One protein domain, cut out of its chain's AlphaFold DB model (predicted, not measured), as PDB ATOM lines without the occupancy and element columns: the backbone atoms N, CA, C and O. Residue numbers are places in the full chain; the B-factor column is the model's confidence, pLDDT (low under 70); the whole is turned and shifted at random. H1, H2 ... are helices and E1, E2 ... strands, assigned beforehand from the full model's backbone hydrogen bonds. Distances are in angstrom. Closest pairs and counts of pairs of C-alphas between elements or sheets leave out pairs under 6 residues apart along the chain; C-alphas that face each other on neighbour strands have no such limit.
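This is residues 2 to 33 and 45 to 131 of the 134 residues of an uncharacterized protein of Carnobacterium sp. PL17GRE32 (UniProt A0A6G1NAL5). The model is elongated, with two parts end to end: a four-stranded sheet with helix H2 over one face, and beyond it the hairpin of E2 and E3 with helix H1 packed on it. Residues 2 to 9 of H1 stick out. The printed part has 119 residues, with two named helices and six named strands in the order H1 E1 H2 E2 E3 E4 E5 E6, and its class is mixed, helices and strands. The larger sheet, E1 E6 E5 E4, is mixed. The whole is only just compact, close to loose, with a radius of gyration of the C-alphas of 16.2 A and spans of 53 by 31 by 26 A.

H1, residues 2 to 19, and E3, residues 86 to 91, have their closest C-alphas at Ile 17 and Val 90, 6.2 A apart. E3 and E2, residues 78 to 83, form an antiparallel hairpin, with N 81 and O 88 at 2.9 A. E1, residues 47 to 52, is antiparallel to E6, residues 125 to 130, with N 49 and O 128 at 2.9 A. E6 and E5, residues 117 to 122, form an antiparallel hairpin, with N 120 and O 127 at 2.9 A. E5 is parallel to the edge strand E4, residues 98 to 100, with N 121 and O 99 at 2.9 A. H2, residues 59 to 72, is on this sheet at a height of 9.0 A, making two layers, a helix on one face of a sheet. Its closest C-alpha pair with E4 is Asn 63 and Gly 98, 5.8 A. H1 and H2 are apart. In both helices every O i to N i+4 pair is within hydrogen-bond range.

H1 begins at C-alpha 2 (-19.308, 10.142, 18.572) and is 25.8 A long; H2 is 19.9 A. E6 ends at C-alpha 130 (-49.299, 4.968, 1.914).

Residues 34 to 44 are not printed, a gap of 16.1 A between C-alphas 33 and 45. The link E4 to E5 is long. Residues 20 to 27 are among those with pLDDT under 70.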
ATOM      1  N   GLU A   2     -17.909  10.614  18.623       67.06
ATOM      2  CA  GLU A   2     -19.308  10.142  18.572       67.06
ATOM      3  C   GLU A   2     -20.302  11.015  19.352       67.06
ATOM      4  O   GLU A   2     -21.278  11.470  18.772       67.06
ATOM      5  N   LYS A   3     -20.015  11.373  20.616       74.81
ATOM      6  CA  LYS A   3     -20.877  12.277  21.413       74.81
ATOM      7  C   LYS A   3     -21.194  13.603  20.712       74.81
ATOM      8  O   LYS A   3     -22.305  14.105  20.820       74.81
ATOM      9  N   MET A   4     -20.215  14.174  20.012       72.75
ATOM     10  CA  MET A   4     -20.365  15.462  19.338       72.75
ATOM     11  C   MET A   4     -21.226  15.324  18.074       72.75
ATOM     12  O   MET A   4     -22.081  16.167  17.829       72.75
ATOM     13  N   ILE A   5     -21.068  14.221  17.333       76.94
ATOM     14  CA  ILE A   5     -21.915  13.874  16.181       76.94
ATOM     15  C   ILE A   5     -23.363  13.640  16.631       76.94
ATOM     16  O   ILE A   5     -24.288  14.159  16.013       76.94
ATOM     17  N   THR A   6     -23.576  12.927  17.741       75.81
ATOM     18  CA  THR A   6     -24.915  12.711  18.310       75.81
ATOM     19  C   THR A   6     -25.587  14.028  18.699       75.81
ATOM     20  O   THR A   6     -26.742  14.247  18.341       75.81
ATOM     21  N   ILE A   7     -24.866  14.932  19.373       77.06
ATOM     22  CA  ILE A   7     -25.389  16.257  19.744       77.06
ATOM     23  C   ILE A   7     -25.770  17.065  18.496       77.06
ATOM     24  O   ILE A   7     -26.852  17.645  18.447       77.06
ATOM     25  N   LEU A   8     -24.912  17.080  17.471       77.31
ATOM     26  CA  LEU A   8     -25.182  17.794  16.221       77.31
ATOM     27  C   LEU A   8     -26.411  17.233  15.491       77.31
ATOM     28  O   LEU A   8     -27.261  18.008  15.054       77.31
ATOM     29  N   ASN A   9     -26.548  15.908  15.420       77.06
ATOM     30  CA  ASN A   9     -27.706  15.259  14.806       77.06
ATOM     31  C   ASN A   9     -29.004  15.569  15.559       77.06
ATOM     32  O   ASN A   9     -30.014  15.883  14.931       77.06
ATOM     33  N   ASN A  10     -28.984  15.531  16.893       78.19
ATOM     34  CA  ASN A  10     -30.157  15.868  17.701       78.19
ATOM     35  C   ASN A  10     -30.551  17.340  17.540       78.19
ATOM     36  O   ASN A  10     -31.727  17.642  17.342       78.19
ATOM     37  N   ASN A  11     -29.574  18.252  17.521       81.06
ATOM     38  CA  ASN A  11     -29.826  19.667  17.251       81.06
ATOM     39  C   ASN A  11     -30.439  19.878  15.861       81.06
ATOM     40  O   ASN A  11     -31.404  20.627  15.724       81.06
ATOM     41  N   HIS A  12     -29.930  19.187  14.836       81.88
ATOM     42  CA  HIS A  12     -30.473  19.263  13.481       81.88
ATOM     43  C   HIS A  12     -31.928  18.778  13.412       81.88
ATOM     44  O   HIS A  12     -32.783  19.473  12.863       81.88
ATOM     45  N   LYS A  13     -32.239  17.632  14.031       80.50
ATOM     46  CA  LYS A  13     -33.615  17.120  14.129       80.50
ATOM     47  C   LYS A  13     -34.540  18.111  14.833       80.50
ATOM     48  O   LYS A  13     -35.642  18.366  14.354       80.50
ATOM     49  N   GLN A  14     -34.086  18.712  15.933       80.81
ATOM     50  CA  GLN A  14     -34.889  19.677  16.678       80.81
ATOM     51  C   GLN A  14     -35.170  20.949  15.869       80.81
ATOM     52  O   GLN A  14     -36.270  21.493  15.951       80.81
ATOM     53  N   ILE A  15     -34.199  21.403  15.067       79.25
ATOM     54  CA  ILE A  15     -34.395  22.505  14.119       79.25
ATOM     55  C   ILE A  15     -35.475  22.122  13.106       79.25
ATOM     56  O   ILE A  15     -36.459  22.847  13.009       79.25
ATOM     57  N   LEU A  16     -35.358  20.964  12.443       78.12
ATOM     58  CA  LEU A  16     -36.357  20.490  11.475       78.12
ATOM     59  C   LEU A  16     -37.770  20.464  12.075       78.12
ATOM     60  O   LEU A  16     -38.698  20.983  11.464       78.12
ATOM     61  N   ILE A  17     -37.942  19.934  13.286       76.44
ATOM     62  CA  ILE A  17     -39.250  19.857  13.966       76.44
ATOM     63  C   ILE A  17     -39.826  21.246  14.281       76.44
ATOM     64  O   ILE A  17     -41.041  21.452  14.244       76.44
ATOM     65  N   ASN A  18     -38.964  22.204  14.622       75.50
ATOM     66  CA  ASN A  18     -39.383  23.553  14.989       75.50
ATOM     67  C   ASN A  18     -39.687  24.432  13.770       75.50
ATOM     68  O   ASN A  18     -40.466  25.374  13.896       75.50
ATOM     69  N   THR A  19     -39.063  24.158  12.624       73.31
ATOM     70  CA  THR A  19     -39.175  24.992  11.417       73.31
ATOM     71  C   THR A  19     -40.036  24.382  10.321       73.31
ATOM     72  O   THR A  19     -40.376  25.085   9.376       73.31
ATOM     73  N   SER A  20     -40.357  23.089  10.399       65.06
ATOM     74  CA  SER A  20     -41.153  22.393   9.385       65.06
ATOM     75  C   SER A  20     -42.502  21.929   9.925       65.06
ATOM     76  O   SER A  20     -42.682  21.698  11.122       65.06
ATOM     77  N   ALA A  21     -43.451  21.818   9.001       62.50
ATOM     78  CA  ALA A  21     -44.830  21.459   9.272       62.50
ATOM     79  C   ALA A  21     -45.414  20.726   8.071       62.50
ATOM     80  O   ALA A  21     -45.217  21.157   6.933       62.50
ATOM     81  N   SER A  22     -46.159  19.649   8.303       57.62
ATOM     82  CA  SER A  22     -46.898  18.979   7.228       57.62
ATOM     83  C   SER A  22     -48.000  19.883   6.651       57.62
ATOM     84  O   SER A  22     -48.331  19.776   5.473       57.62
ATOM     85  N   ILE A  23     -48.507  20.839   7.442       59.88
ATOM     86  CA  ILE A  23     -49.527  21.824   7.057       59.88
ATOM     87  C   ILE A  23     -49.031  23.244   7.362       59.88
ATOM     88  O   ILE A  23     -48.457  23.502   8.420       59.88
ATOM     89  N   GLU A  24     -49.300  24.186   6.456       61.56
ATOM     90  CA  GLU A  24     -48.949  25.600   6.626       61.56
ATOM     91  C   GLU A  24     -49.502  26.181   7.944       61.56
ATOM     92  O   GLU A  24     -50.668  25.992   8.294       61.56
ATOM     93  N   GLY A  25     -48.643  26.877   8.696       62.94
ATOM     94  CA  GLY A  25     -49.000  27.516   9.969       62.94
ATOM     95  C   GLY A  25     -48.974  26.606  11.204       62.94
ATOM     96  O   GLY A  25     -49.181  27.101  12.314       62.94
ATOM     97  N   LYS A  26     -48.692  25.306  11.062       61.69
ATOM     98  CA  LYS A  26     -48.439  24.402  12.199       61.69
ATOM     99  C   LYS A  26     -46.938  24.266  12.464       61.69
ATOM    100  O   LYS A  26     -46.135  24.623  11.624       61.69
ATOM    101  N   THR A  27     -46.542  23.808  13.648       65.50
ATOM    102  CA  THR A  27     -45.165  23.380  13.980       65.50
ATOM    103  C   THR A  27     -45.249  22.303  15.061       65.50
ATOM    104  O   THR A  27     -46.273  22.210  15.743       65.50
ATOM    105  N   LYS A  28     -44.187  21.503  15.250       70.38
ATOM    106  CA  LYS A  28     -44.120  20.472  16.308       70.38
ATOM    107  C   LYS A  28     -45.277  19.468  16.259       70.38
ATOM    108  O   LYS A  28     -45.876  19.136  17.284       70.38
ATOM    109  N   GLU A  29     -45.588  18.975  15.067       66.44
ATOM    110  CA  GLU A  29     -46.642  17.981  14.855       66.44
ATOM    111  C   GLU A  29     -46.189  16.609  15.364       66.44
ATOM    112  O   GLU A  29     -45.683  15.762  14.626       66.44
ATOM    113  N   LYS A  30     -46.328  16.423  16.679       67.00
ATOM    114  CA  LYS A  30     -46.071  15.156  17.354       67.00
ATOM    115  C   LYS A  30     -47.128  14.140  16.932       67.00
ATOM    116  O   LYS A  30     -48.323  14.382  17.101       67.00
ATOM    117  N   VAL A  31     -46.680  12.992  16.435       65.00
ATOM    118  CA  VAL A  31     -47.553  11.855  16.142       65.00
ATOM    119  C   VAL A  31     -47.827  11.132  17.457       65.00
ATOM    120  O   VAL A  31     -46.913  10.637  18.117       65.00
ATOM    121  N   TRP A  32     -49.090  11.092  17.876       53.47
ATOM    122  CA  TRP A  32     -49.481  10.414  19.111       53.47
ATOM    123  C   TRP A  32     -49.622   8.911  18.871       53.47
ATOM    124  O   TRP A  32     -50.176   8.479  17.855       53.47
ATOM    125  N   SER A  33     -49.161   8.100  19.827       46.06
ATOM    126  CA  SER A  33     -49.326   6.645  19.797       46.06
ATOM    127  C   SER A  33     -50.815   6.292  19.689       46.06
ATOM    128  O   SER A  33     -51.568   6.456  20.647       46.06
ATOM    129  N   GLU A  45     -48.226  -3.396   6.365       58.72
ATOM    130  CA  GLU A  45     -47.341  -2.229   6.546       58.72
ATOM    131  C   GLU A  45     -47.874  -0.959   5.863       58.72
ATOM    132  O   GLU A  45     -47.476   0.151   6.208       58.72
ATOM    133  N   SER A  46     -48.784  -1.113   4.898       69.56
ATOM    134  CA  SER A  46     -49.402  -0.022   4.150       69.56
ATOM    135  C   SER A  46     -50.766  -0.421   3.593       69.56
ATOM    136  O   SER A  46     -51.058  -1.606   3.389       69.56
ATOM    137  N   ASP A  47     -51.580   0.594   3.313       81.75
ATOM    138  CA  ASP A  47     -52.706   0.459   2.396       81.75
ATOM    139  C   ASP A  47     -52.221   0.697   0.971       81.75
ATOM    140  O   ASP A  47     -51.379   1.563   0.731       81.75
ATOM    141  N   VAL A  48     -52.758  -0.078   0.027       85.19
ATOM    142  CA  VAL A  48     -52.342  -0.061  -1.377       85.19
ATOM    143  C   VAL A  48     -53.562   0.100  -2.270       85.19
ATOM    144  O   VAL A  48     -54.483  -0.717  -2.226       85.19
ATOM    145  N   PHE A  49     -53.526   1.112  -3.129       90.56
ATOM    146  CA  PHE A  49     -54.464   1.285  -4.229       90.56
ATOM    147  C   PHE A  49     -53.802   0.900  -5.551       90.56
ATOM    148  O   PHE A  49     -52.719   1.389  -5.874       90.56
ATOM    149  N   GLU A  50     -54.473   0.054  -6.333       94.81
ATOM    150  CA  GLU A  50     -54.160  -0.141  -7.749       94.81
ATOM    151  C   GLU A  50     -55.091   0.742  -8.587       94.81
ATOM    152  O   GLU A  50     -56.314   0.645  -8.494       94.81
ATOM    153  N   ILE A  51     -54.502   1.576  -9.436       96.12
ATOM    154  CA  ILE A  51     -55.201   2.377 -10.438       96.12
ATOM    155  C   ILE A  51     -54.885   1.767 -11.801       96.12
ATOM    156  O   ILE A  51     -53.717   1.662 -12.184       96.12
ATOM    157  N   ARG A  52     -55.926   1.364 -12.535       97.50
ATOM    158  CA  ARG A  52     -55.796   0.792 -13.879       97.50
ATOM    159  C   ARG A  52     -56.127   1.831 -14.935       97.50
ATOM    160  O   ARG A  52     -57.232   2.366 -14.972       97.50
ATOM    161  N   MET A  53     -55.152   2.084 -15.790       97.25
ATOM    162  CA  MET A  53     -55.239   2.980 -16.929       97.25
ATOM    163  C   MET A  53     -55.728   2.213 -18.163       97.25
ATOM    164  O   MET A  53     -55.614   0.991 -18.233       97.25
ATOM    165  N   VAL A  54     -56.262   2.936 -19.151       97.94
ATOM    166  CA  VAL A  54     -56.587   2.356 -20.467       97.94
ATOM    167  C   VAL A  54     -55.303   2.022 -21.231       97.94
ATOM    168  O   VAL A  54     -55.165   0.921 -21.757       97.94
ATOM    169  N   ASP A  55     -54.349   2.953 -21.229       97.94
ATOM    170  CA  ASP A  55     -53.061   2.827 -21.911       97.94
ATOM    171  C   ASP A  55     -51.908   2.583 -20.933       97.94
ATOM    172  O   ASP A  55     -52.031   2.747 -19.717       97.94
ATOM    173  N   ALA A  56     -50.741   2.225 -21.475       97.94
ATOM    174  CA  ALA A  56     -49.529   2.100 -20.679       97.94
ATOM    175  C   ALA A  56     -49.162   3.430 -19.994       97.94
ATOM    176  O   ALA A  56     -49.166   4.503 -20.602       97.94
ATOM    177  N   VAL A  57     -48.785   3.340 -18.721       98.06
ATOM    178  CA  VAL A  57     -48.397   4.471 -17.886       98.06
ATOM    179  C   VAL A  57     -47.128   5.116 -18.434       98.06
ATOM    180  O   VAL A  57     -46.080   4.481 -18.594       98.06
ATOM    181  N   ARG A  58     -47.221   6.423 -18.656       97.81
ATOM    182  CA  ARG A  58     -46.106   7.301 -18.995       97.81
ATOM    183  C   ARG A  58     -45.475   7.862 -17.720       97.81
ATOM    184  O   ARG A  58     -46.103   8.646 -17.014       97.81
ATOM    185  N   GLY A  59     -44.243   7.450 -17.418       96.88
ATOM    186  CA  GLY A  59     -43.554   7.824 -16.173       96.88
ATOM    187  C   GLY A  59     -43.263   9.320 -16.037       96.88
ATOM    188  O   GLY A  59     -43.358   9.871 -14.947       96.88
ATOM    189  N   ASP A  60     -42.964   9.994 -17.147       97.19
ATOM    190  CA  ASP A  60     -42.789  11.449 -17.212       97.19
ATOM    191  C   ASP A  60     -44.076  12.191 -16.824       97.19
ATOM    192  O   ASP A  60     -44.047  13.081 -15.972       97.19
ATOM    193  N   ALA A  61     -45.211  11.776 -17.391       97.25
ATOM    194  CA  ALA A  61     -46.518  12.335 -17.068       97.25
ATOM    195  C   ALA A  61     -46.901  12.058 -15.607       97.25
ATOM    196  O   ALA A  61     -47.335  12.972 -14.910       97.25
ATOM    197  N   LEU A  62     -46.667  10.832 -15.124       97.56
ATOM    198  CA  LEU A  62     -46.913  10.460 -13.731       97.56
ATOM    199  C   LEU A  62     -46.113  11.340 -12.761       97.56
ATOM    200  O   LEU A  62     -46.682  11.865 -11.809       97.56
ATOM    201  N   ASN A  63     -44.823  11.563 -13.019       97.06
ATOM    202  CA  ASN A  63     -43.985  12.403 -12.160       97.06
ATOM    203  C   ASN A  63     -44.442  13.868 -12.140       97.06
ATOM    204  O   ASN A  63     -44.442  14.488 -11.080       97.06
ATOM    205  N   GLN A  64     -44.889  14.414 -13.276       97.00
ATOM    206  CA  GLN A  64     -45.473  15.760 -13.315       97.00
ATOM    207  C   GLN A  64     -46.785  15.845 -12.525       97.00
ATOM    208  O   GLN A  64     -47.019  16.820 -11.803       97.00
ATOM    209  N   THR A  65     -47.628  14.812 -12.608       95.50
ATOM    210  CA  THR A  65     -48.843  14.718 -11.792       95.50
ATOM    211  C   THR A  65     -48.501  14.683 -10.307       95.50
ATOM    212  O   THR A  65     -49.051  15.482  -9.559       95.50
ATOM    213  N   LEU A  66     -47.560  13.831  -9.887       95.31
ATOM    214  CA  LEU A  66     -47.139  13.737  -8.487       95.31
ATOM    215  C   LEU A  66     -46.604  15.071  -7.967       95.31
ATOM    216  O   LEU A  66     -47.040  15.518  -6.910       95.31
ATOM    217  N   LEU A  67     -45.743  15.749  -8.731       94.25
ATOM    218  CA  LEU A  67     -45.236  17.073  -8.369       94.25
ATOM    219  C   LEU A  67     -46.377  18.077  -8.140       94.25
ATOM    220  O   LEU A  67     -46.413  18.756  -7.115       94.25
ATOM    221  N   THR A  68     -47.338  18.131  -9.065       94.88
ATOM    222  CA  THR A  68     -48.506  19.020  -8.958       94.88
ATOM    223  C   THR A  68     -49.378  18.658  -7.750       94.88
ATOM    224  O   THR A  68     -49.854  19.535  -7.028       94.88
ATOM    225  N   THR A  69     -49.574  17.362  -7.494       93.25
ATOM    226  CA  THR A  69     -50.315  16.870  -6.329       93.25
ATOM    227  C   THR A  69     -49.640  17.292  -5.029       93.25
ATOM    228  O   THR A  69     -50.332  17.794  -4.149       93.25
ATOM    229  N   MET A  70     -48.316  17.155  -4.911       90.56
ATOM    230  CA  MET A  70     -47.580  17.550  -3.703       90.56
ATOM    231  C   MET A  70     -47.603  19.065  -3.477       90.56
ATOM    232  O   MET A  70     -47.708  19.507  -2.341       90.56
ATOM    233  N   GLN A  71     -47.573  19.876  -4.539       90.56
ATOM    234  CA  GLN A  71     -47.732  21.331  -4.415       90.56
ATOM    235  C   GLN A  71     -49.113  21.714  -3.870       90.56
ATOM    236  O   GLN A  71     -49.232  22.630  -3.061       90.56
ATOM    237  N   ARG A  72     -50.164  21.010  -4.307       92.81
ATOM    238  CA  ARG A  72     -51.536  21.244  -3.841       92.81
ATOM    239  C   ARG A  72     -51.788  20.689  -2.437       92.81
ATOM    240  O   ARG A  72     -52.591  21.248  -1.695       92.81
ATOM    241  N   TYR A  73     -51.132  19.586  -2.098       89.69
ATOM    242  CA  TYR A  73     -51.329  18.826  -0.869       89.69
ATOM    243  C   TYR A  73     -49.969  18.547  -0.206       89.69
ATOM    244  O   TYR A  73     -49.499  17.406  -0.208       89.69
ATOM    245  N   PRO A  74     -49.319  19.580   0.364       85.69
ATOM    246  CA  PRO A  74     -47.942  19.493   0.863       85.69
ATOM    247  C   PRO A  74     -47.764  18.515   2.029       85.69
ATOM    248  O   PRO A  74     -46.650  18.068   2.287       85.69
ATOM    249  N   TYR A  75     -48.846  18.125   2.704       84.00
ATOM    250  CA  TYR A  75     -48.812  17.112   3.759       84.00
ATOM    251  C   TYR A  75     -48.466  15.710   3.234       84.00
ATOM    252  O   TYR A  75     -47.930  14.907   3.989       84.00
ATOM    253  N   PHE A  76     -48.691  15.413   1.945       86.56
ATOM    254  CA  PHE A  76     -48.244  14.149   1.346       86.56
ATOM    255  C   PHE A  76     -46.726  14.084   1.139       86.56
ATOM    256  O   PHE A  76     -46.179  12.992   0.994       86.56
ATOM    257  N   ASN A  77     -46.040  15.230   1.164       90.62
ATOM    258  CA  ASN A  77     -44.593  15.330   1.019       90.62
ATOM    259  C   ASN A  77     -43.903  15.430   2.391       90.62
ATOM    260  O   ASN A  77     -43.054  16.289   2.616       90.62
ATOM    261  N   ALA A  78     -44.294  14.566   3.329       88.31
ATOM    262  CA  ALA A  78     -43.763  14.527   4.688       88.31
ATOM    263  C   ALA A  78     -42.961  13.243   4.968       88.31
ATOM    264  O   ALA A  78     -43.166  12.199   4.340       88.31
ATOM    265  N   LYS A  79     -42.059  13.328   5.949       88.50
ATOM    266  CA  LYS A  79     -41.297  12.209   6.519       88.50
ATOM    267  C   LYS A  79     -41.391  12.218   8.042       88.50
ATOM    268  O   LYS A  79     -41.662  13.255   8.646       88.50
ATOM    269  N   LEU A  80     -41.131  11.071   8.667       86.00
ATOM    270  CA  LEU A  80     -41.059  10.966  10.125       86.00
ATOM    271  C   LEU A  80     -39.626  11.144  10.620       86.00
ATOM    272  O   LEU A  80     -38.682  10.581  10.063       86.00
ATOM    273  N   VAL A  81     -39.475  11.893  11.707       86.00
ATOM    274  CA  VAL A  81     -38.221  12.026  12.453       86.00
ATOM    275  C   VAL A  81     -38.447  11.583  13.889       86.00
ATOM    276  O   VAL A  81     -39.345  12.082  14.563       86.00
ATOM    277  N   GLU A  82     -37.607  10.662  14.357       84.19
ATOM    278  CA  GLU A  82     -37.601  10.198  15.746       84.19
ATOM    279  C   GLU A  82     -36.636  11.029  16.608       84.19
ATOM    280  O   GLU A  82     -35.459  11.201  16.245       84.19
ATOM    281  N   VAL A  83     -37.119  11.509  17.757       84.62
ATOM    282  CA  VAL A  83     -36.349  12.182  18.814       84.62
ATOM    283  C   VAL A  83     -36.789  11.623  20.165       84.62
ATOM    284  O   VAL A  83     -37.962  11.702  20.502       84.62
ATOM    285  N   ASP A  84     -35.854  11.051  20.929       84.81
ATOM    286  CA  ASP A  84     -36.089  10.506  22.277       84.81
ATOM    287  C   ASP A  84     -37.297   9.545  22.383       84.81
ATOM    288  O   ASP A  84     -38.006   9.515  23.388       84.81
ATOM    289  N   GLY A  85     -37.529   8.740  21.338       79.12
ATOM    290  CA  GLY A  85     -38.641   7.783  21.249       79.12
ATOM    291  C   GLY A  85     -39.978   8.378  20.784       79.12
ATOM    292  O   GLY A  85     -40.937   7.633  20.578       79.12
ATOM    293  N   ASP A  86     -40.047   9.695  20.580       78.50
ATOM    294  CA  ASP A  86     -41.185  10.387  19.982       78.50
ATOM    295  C   ASP A  86     -40.991  10.575  18.470       78.50
ATOM    296  O   ASP A  86     -39.891  10.870  17.999       78.50
ATOM    297  N   PHE A  87     -42.078  10.463  17.704       82.38
ATOM    298  CA  PHE A  87     -42.078  10.664  16.253       82.38
ATOM    299  C   PHE A  87     -42.762  11.977  15.875       82.38
ATOM    300  O   PHE A  87     -43.839  12.312  16.377       82.38
ATOM    301  N   TYR A  88     -42.150  12.697  14.940       82.69
ATOM    302  CA  TYR A  88     -42.627  13.981  14.439       82.69
ATOM    303  C   TYR A  88     -42.745  13.947  12.922       82.69
ATOM    304  O   TYR A  88     -41.833  13.464  12.246       82.69
ATOM    305  N   SER A  89     -43.844  14.486  12.395       83.69
ATOM    306  CA  SER A  89     -43.998  14.710  10.957       83.69
ATOM    307  C   SER A  89     -43.288  16.003  10.563       83.69
ATOM    308  O   SER A  89     -43.507  17.053  11.167       83.69
ATOM    309  N   VAL A  90     -42.405  15.917   9.573       88.00
ATOM    310  CA  VAL A  90     -41.640  17.049   9.039       88.00
ATOM    311  C   VAL A  90     -41.724  17.053   7.519       88.00
ATOM    312  O   VAL A  90     -41.888  16.001   6.901       88.00
ATOM    313  N   GLN A  91     -41.576  18.223   6.897       89.75
ATOM    314  CA  GLN A  91     -41.503  18.303   5.434       89.75
ATOM    315  C   GLN A  91     -40.321  17.493   4.903       89.75
ATOM    316  O   GLN A  91     -39.218  17.522   5.459       89.75
ATOM    317  N   ASN A  92     -40.565  16.773   3.814       91.50
ATOM    318  CA  ASN A  92     -39.536  16.054   3.095       91.50
ATOM    319  C   ASN A  92     -38.917  16.970   2.032       91.50
ATOM    320  O   ASN A  92     -39.604  17.543   1.192       91.50
ATOM    321  N   ASP A  93     -37.601  17.105   2.076       89.75
ATOM    322  CA  ASP A  93     -36.804  17.867   1.118       89.75
ATOM    323  C   ASP A  93     -36.626  17.131  -0.219       89.75
ATOM    324  O   ASP A  93     -36.277  17.741  -1.230       89.75
ATOM    325  N   GLN A  94     -36.898  15.827  -0.243       90.81
ATOM    326  CA  GLN A  94     -36.902  15.024  -1.460       90.81
ATOM    327  C   GLN A  94     -38.277  15.072  -2.123       90.81
ATOM    328  O   GLN A  94     -39.293  14.987  -1.447       90.81
ATOM    329  N   SER A  95     -38.332  15.167  -3.452       89.44
ATOM    330  CA  SER A  95     -39.598  15.033  -4.182       89.44
ATOM    331  C   SER A  95     -40.029  13.571  -4.262       89.44
ATOM    332  O   SER A  95     -39.197  12.683  -4.451       89.44
ATOM    333  N   LEU A  96     -41.330  13.313  -4.155       92.62
ATOM    334  CA  LEU A  96     -41.888  11.996  -4.446       92.62
ATOM    335  C   LEU A  96     -41.845  11.722  -5.955       92.62
ATOM    336  O   LEU A  96     -42.280  12.553  -6.753       92.62
ATOM    337  N   LEU A  97     -41.364  10.539  -6.339       93.31
ATOM    338  CA  LEU A  97     -41.284  10.099  -7.730       93.31
ATOM    339  C   LEU A  97     -41.989   8.754  -7.916       93.31
ATOM    340  O   LEU A  97     -42.021   7.913  -7.021       93.31
ATOM    341  N   GLY A  98     -42.542   8.553  -9.108       94.88
ATOM    342  CA  GLY A  98     -43.067   7.276  -9.557       94.88
ATOM    343  C   GLY A  98     -41.940   6.372 -10.057       94.88
ATOM    344  O   GLY A  98     -41.172   6.758 -10.941       94.88
ATOM    345  N   HIS A  99     -41.868   5.144  -9.545       94.38
ATOM    346  CA  HIS A  99     -40.848   4.170  -9.941       94.38
ATOM    347  C   HIS A  99     -41.418   3.075 -10.845       94.38
ATOM    348  O   HIS A  99     -42.458   2.487 -10.555       94.38
ATOM    349  N   LYS A 100     -40.725   2.751 -11.943       96.56
ATOM    350  CA  LYS A 100     -41.143   1.669 -12.844       96.56
ATOM    351  C   LYS A 100     -40.848   0.304 -12.213       96.56
ATOM    352  O   LYS A 100     -39.747  -0.216 -12.364       96.56
ATOM    353  N   SER A 101     -41.822  -0.260 -11.510       93.69
ATOM    354  CA  SER A 101     -41.747  -1.558 -10.834       93.69
ATOM    355  C   SER A 101     -43.154  -2.061 -10.493       93.69
ATOM    356  O   SER A 101     -44.107  -1.283 -10.476       93.69
ATOM    357  N   LYS A 102     -43.284  -3.365 -10.223       88.38
ATOM    358  CA  LYS A 102     -44.460  -3.942  -9.545       88.38
ATOM    359  C   LYS A 102     -44.269  -4.030  -8.030       88.38
ATOM    360  O   LYS A 102     -45.249  -4.171  -7.304       88.38
ATOM    361  N   ASP A 103     -43.023  -3.968  -7.576       88.00
ATOM    362  CA  ASP A 103     -42.668  -4.104  -6.170       88.00
ATOM    363  C   ASP A 103     -42.803  -2.754  -5.475       88.00
ATOM    364  O   ASP A 103     -42.263  -1.750  -5.946       88.00
ATOM    365  N   LEU A 104     -43.508  -2.744  -4.347       86.25
ATOM    366  CA  LEU A 104     -43.682  -1.558  -3.518       86.25
ATOM    367  C   LEU A 104     -42.496  -1.416  -2.562       86.25
ATOM    368  O   LEU A 104     -42.169  -2.377  -1.860       86.25
ATOM    369  N   PRO A 105     -41.844  -0.242  -2.507       85.75
ATOM    370  CA  PRO A 105     -40.769  -0.020  -1.561       85.75
ATOM    371  C   PRO A 105     -41.327   0.125  -0.141       85.75
ATOM    372  O   PRO A 105     -42.476   0.514   0.071       85.75
ATOM    373  N   GLN A 106     -40.473  -0.131   0.846       83.62
ATOM    374  CA  GLN A 106     -40.786   0.160   2.239       83.62
ATOM    375  C   GLN A 106     -40.996   1.673   2.437       83.62
ATOM    376  O   GLN A 106     -40.156   2.486   2.040       83.62
ATOM    377  N   LEU A 107     -42.097   2.048   3.089       85.56
ATOM    378  CA  LEU A 107     -42.417   3.441   3.418       85.56
ATOM    379  C   LEU A 107     -41.571   3.952   4.588       85.56
ATOM    380  O   LEU A 107     -41.170   3.184   5.458       85.56
ATOM    381  N   GLY A 108     -41.276   5.253   4.607       82.88
ATOM    382  CA  GLY A 108     -40.459   5.890   5.649       82.88
ATOM    383  C   GLY A 108     -38.976   5.488   5.643       82.88
ATOM    384  O   GLY A 108     -38.192   6.037   6.413       82.88
ATOM    385  N   GLY A 109     -38.570   4.563   4.769       81.00
ATOM    386  CA  GLY A 109     -37.190   4.117   4.608       81.00
ATOM    387  C   GLY A 109     -36.442   4.849   3.493       81.00
ATOM    388  O   GLY A 109     -37.032   5.492   2.623       81.00
ATOM    389  N   LEU A 110     -35.116   4.684   3.474       84.81
ATOM    390  CA  LEU A 110     -34.235   5.277   2.461       84.81
ATOM    391  C   LEU A 110     -34.613   4.867   1.025       84.81
ATOM    392  O   LEU A 110     -34.495   5.674   0.108       84.81
ATOM    393  N   ALA A 111     -35.106   3.638   0.833       80.81
ATOM    394  CA  ALA A 111     -35.488   3.107  -0.479       80.81
ATOM    395  C   ALA A 111     -36.614   3.905  -1.168       80.81
ATOM    396  O   ALA A 111     -36.708   3.882  -2.391       80.81
ATOM    397  N   ASN A 112     -37.436   4.615  -0.391       86.56
ATOM    398  CA  ASN A 112     -38.515   5.480  -0.870       86.56
ATOM    399  C   ASN A 112     -38.256   6.955  -0.519       86.56
ATOM    400  O   ASN A 112     -39.190   7.729  -0.339       86.56
ATOM    401  N   GLY A 113     -36.996   7.343  -0.306       89.69
ATOM    402  CA  GLY A 113     -36.647   8.717   0.057       89.69
ATOM    403  C   GLY A 113     -37.316   9.215   1.343       89.69
ATOM    404  O   GLY A 113     -37.641  10.390   1.457       89.69
ATOM    405  N   TYR A 114     -37.567   8.316   2.299       89.75
ATOM    406  CA  TYR A 114     -38.255   8.585   3.568       89.75
ATOM    407  C   TYR A 114     -39.724   9.019   3.449       89.75
ATOM    408  O   TYR A 114     -40.336   9.377   4.457       89.75
ATOM    409  N   HIS A 115     -40.316   8.944   2.255       90.25
ATOM    410  CA  HIS A 115     -41.722   9.281   2.055       90.25
ATOM    411  C   HIS A 115     -42.646   8.270   2.729       90.25
ATOM    412  O   HIS A 115     -42.423   7.054   2.679       90.25
ATOM    413  N   LEU A 116     -43.732   8.784   3.305       88.44
ATOM    414  CA  LEU A 116     -44.847   7.990   3.836       88.44
ATOM    415  C   LEU A 116     -45.849   7.561   2.754       88.44
ATOM    416  O   LEU A 116     -46.821   6.873   3.052       88.44
ATOM    417  N   LEU A 117     -45.606   7.948   1.506       90.75
ATOM    418  CA  LEU A 117     -46.331   7.553   0.303       90.75
ATOM    419  C   LEU A 117     -45.305   7.009  -0.697       90.75
ATOM    420  O   LEU A 117     -44.234   7.585  -0.849       90.75
ATOM    421  N   ALA A 118     -45.619   5.924  -1.392       91.88
ATOM    422  CA  ALA A 118     -44.843   5.427  -2.520       91.88
ATOM    423  C   ALA A 118     -45.751   5.239  -3.725       91.88
ATOM    424  O   ALA A 118     -46.908   4.830  -3.592       91.88
ATOM    425  N   VAL A 119     -45.204   5.515  -4.905       95.44
ATOM    426  CA  VAL A 119     -45.898   5.312  -6.172       95.44
ATOM    427  C   VAL A 119     -45.011   4.497  -7.095       95.44
ATOM    428  O   VAL A 119     -43.872   4.862  -7.385       95.44
ATOM    429  N   THR A 120     -45.539   3.379  -7.575       96.50
ATOM    430  CA  THR A 120     -44.876   2.534  -8.567       96.50
ATOM    431  C   THR A 120     -45.798   2.295  -9.749       96.50
ATOM    432  O   THR A 120     -47.006   2.512  -9.662       96.50
ATOM    433  N   TYR A 121     -45.244   1.908 -10.891       97.81
ATOM    434  CA  TYR A 121     -46.049   1.625 -12.070       97.81
ATOM    435  C   TYR A 121     -45.441   0.536 -12.949       97.81
ATOM    436  O   TYR A 121     -44.224   0.436 -13.130       97.81
ATOM    437  N   ALA A 122     -46.318  -0.248 -13.567       97.38
ATOM    438  CA  ALA A 122     -45.954  -1.258 -14.544       97.38
ATOM    439  C   ALA A 122     -47.076  -1.413 -15.574       97.38
ATOM    440  O   ALA A 122     -48.227  -1.644 -15.217       97.38
ATOM    441  N   GLN A 123     -46.723  -1.344 -16.862       96.62
ATOM    442  CA  GLN A 123     -47.692  -1.410 -17.962       96.62
ATOM    443  C   GLN A 123     -48.808  -0.376 -17.754       96.62
ATOM    444  O   GLN A 123     -48.493   0.803 -17.669       96.62
ATOM    445  N   ALA A 124     -50.069  -0.798 -17.666       97.75
ATOM    446  CA  ALA A 124     -51.228   0.067 -17.462       97.75
ATOM    447  C   ALA A 124     -51.636   0.218 -15.980       97.75
ATOM    448  O   ALA A 124     -52.675   0.805 -15.698       97.75
ATOM    449  N   SER A 125     -50.850  -0.296 -15.029       98.12
ATOM    450  CA  SER A 125     -51.156  -0.201 -13.596       98.12
ATOM    451  C   SER A 125     -50.240   0.797 -12.892       98.12
ATOM    452  O   SER A 125     -49.022   0.792 -13.092       98.12
ATOM    453  N   ILE A 126     -50.835   1.616 -12.029       98.12
ATOM    454  CA  ILE A 126     -50.155   2.450 -11.035       98.12
ATOM    455  C   ILE A 126     -50.520   1.894  -9.661       98.12
ATOM    456  O   ILE A 126     -51.693   1.662  -9.380       98.12
ATOM    457  N   TYR A 127     -49.530   1.707  -8.798       95.38
ATOM    458  CA  TYR A 127     -49.723   1.307  -7.412       95.38
ATOM    459  C   TYR A 127     -49.328   2.468  -6.510       95.38
ATOM    460  O   TYR A 127     -48.193   2.938  -6.573       95.38
ATOM    461  N   ALA A 128     -50.256   2.923  -5.677       93.06
ATOM    462  CA  ALA A 128     -50.006   3.931  -4.658       93.06
ATOM    463  C   ALA A 128     -50.153   3.280  -3.283       93.06
ATOM    464  O   ALA A 128     -51.239   2.816  -2.937       93.06
ATOM    465  N   SER A 129     -49.067   3.232  -2.517       89.44
ATOM    466  CA  SER A 129     -49.069   2.711  -1.150       89.44
ATOM    467  C   SER A 129     -48.765   3.816  -0.161       89.44
ATOM    468  O   SER A 129     -47.811   4.559  -0.372       89.44
ATOM    469  N   PHE A 130     -49.510   3.910   0.930       85.50
ATOM    470  CA  PHE A 130     -49.299   4.968   1.914       85.50
ATOM    471  C   PHE A 130     -49.373   4.446   3.342       85.50
ATOM    472  O   PHE A 130     -49.993   3.420   3.640       85.50
ATOM    473  N   HIS A 131     -48.696   5.174   4.221       75.75
ATOM    474  CA  HIS A 131     -48.715   4.957   5.647       75.75
ATOM    475  C   HIS A 131     -49.860   5.774   6.236       75.75
ATOM    476  O   HIS A 131     -49.983   6.968   5.987       75.75
TER     477      HIS A 131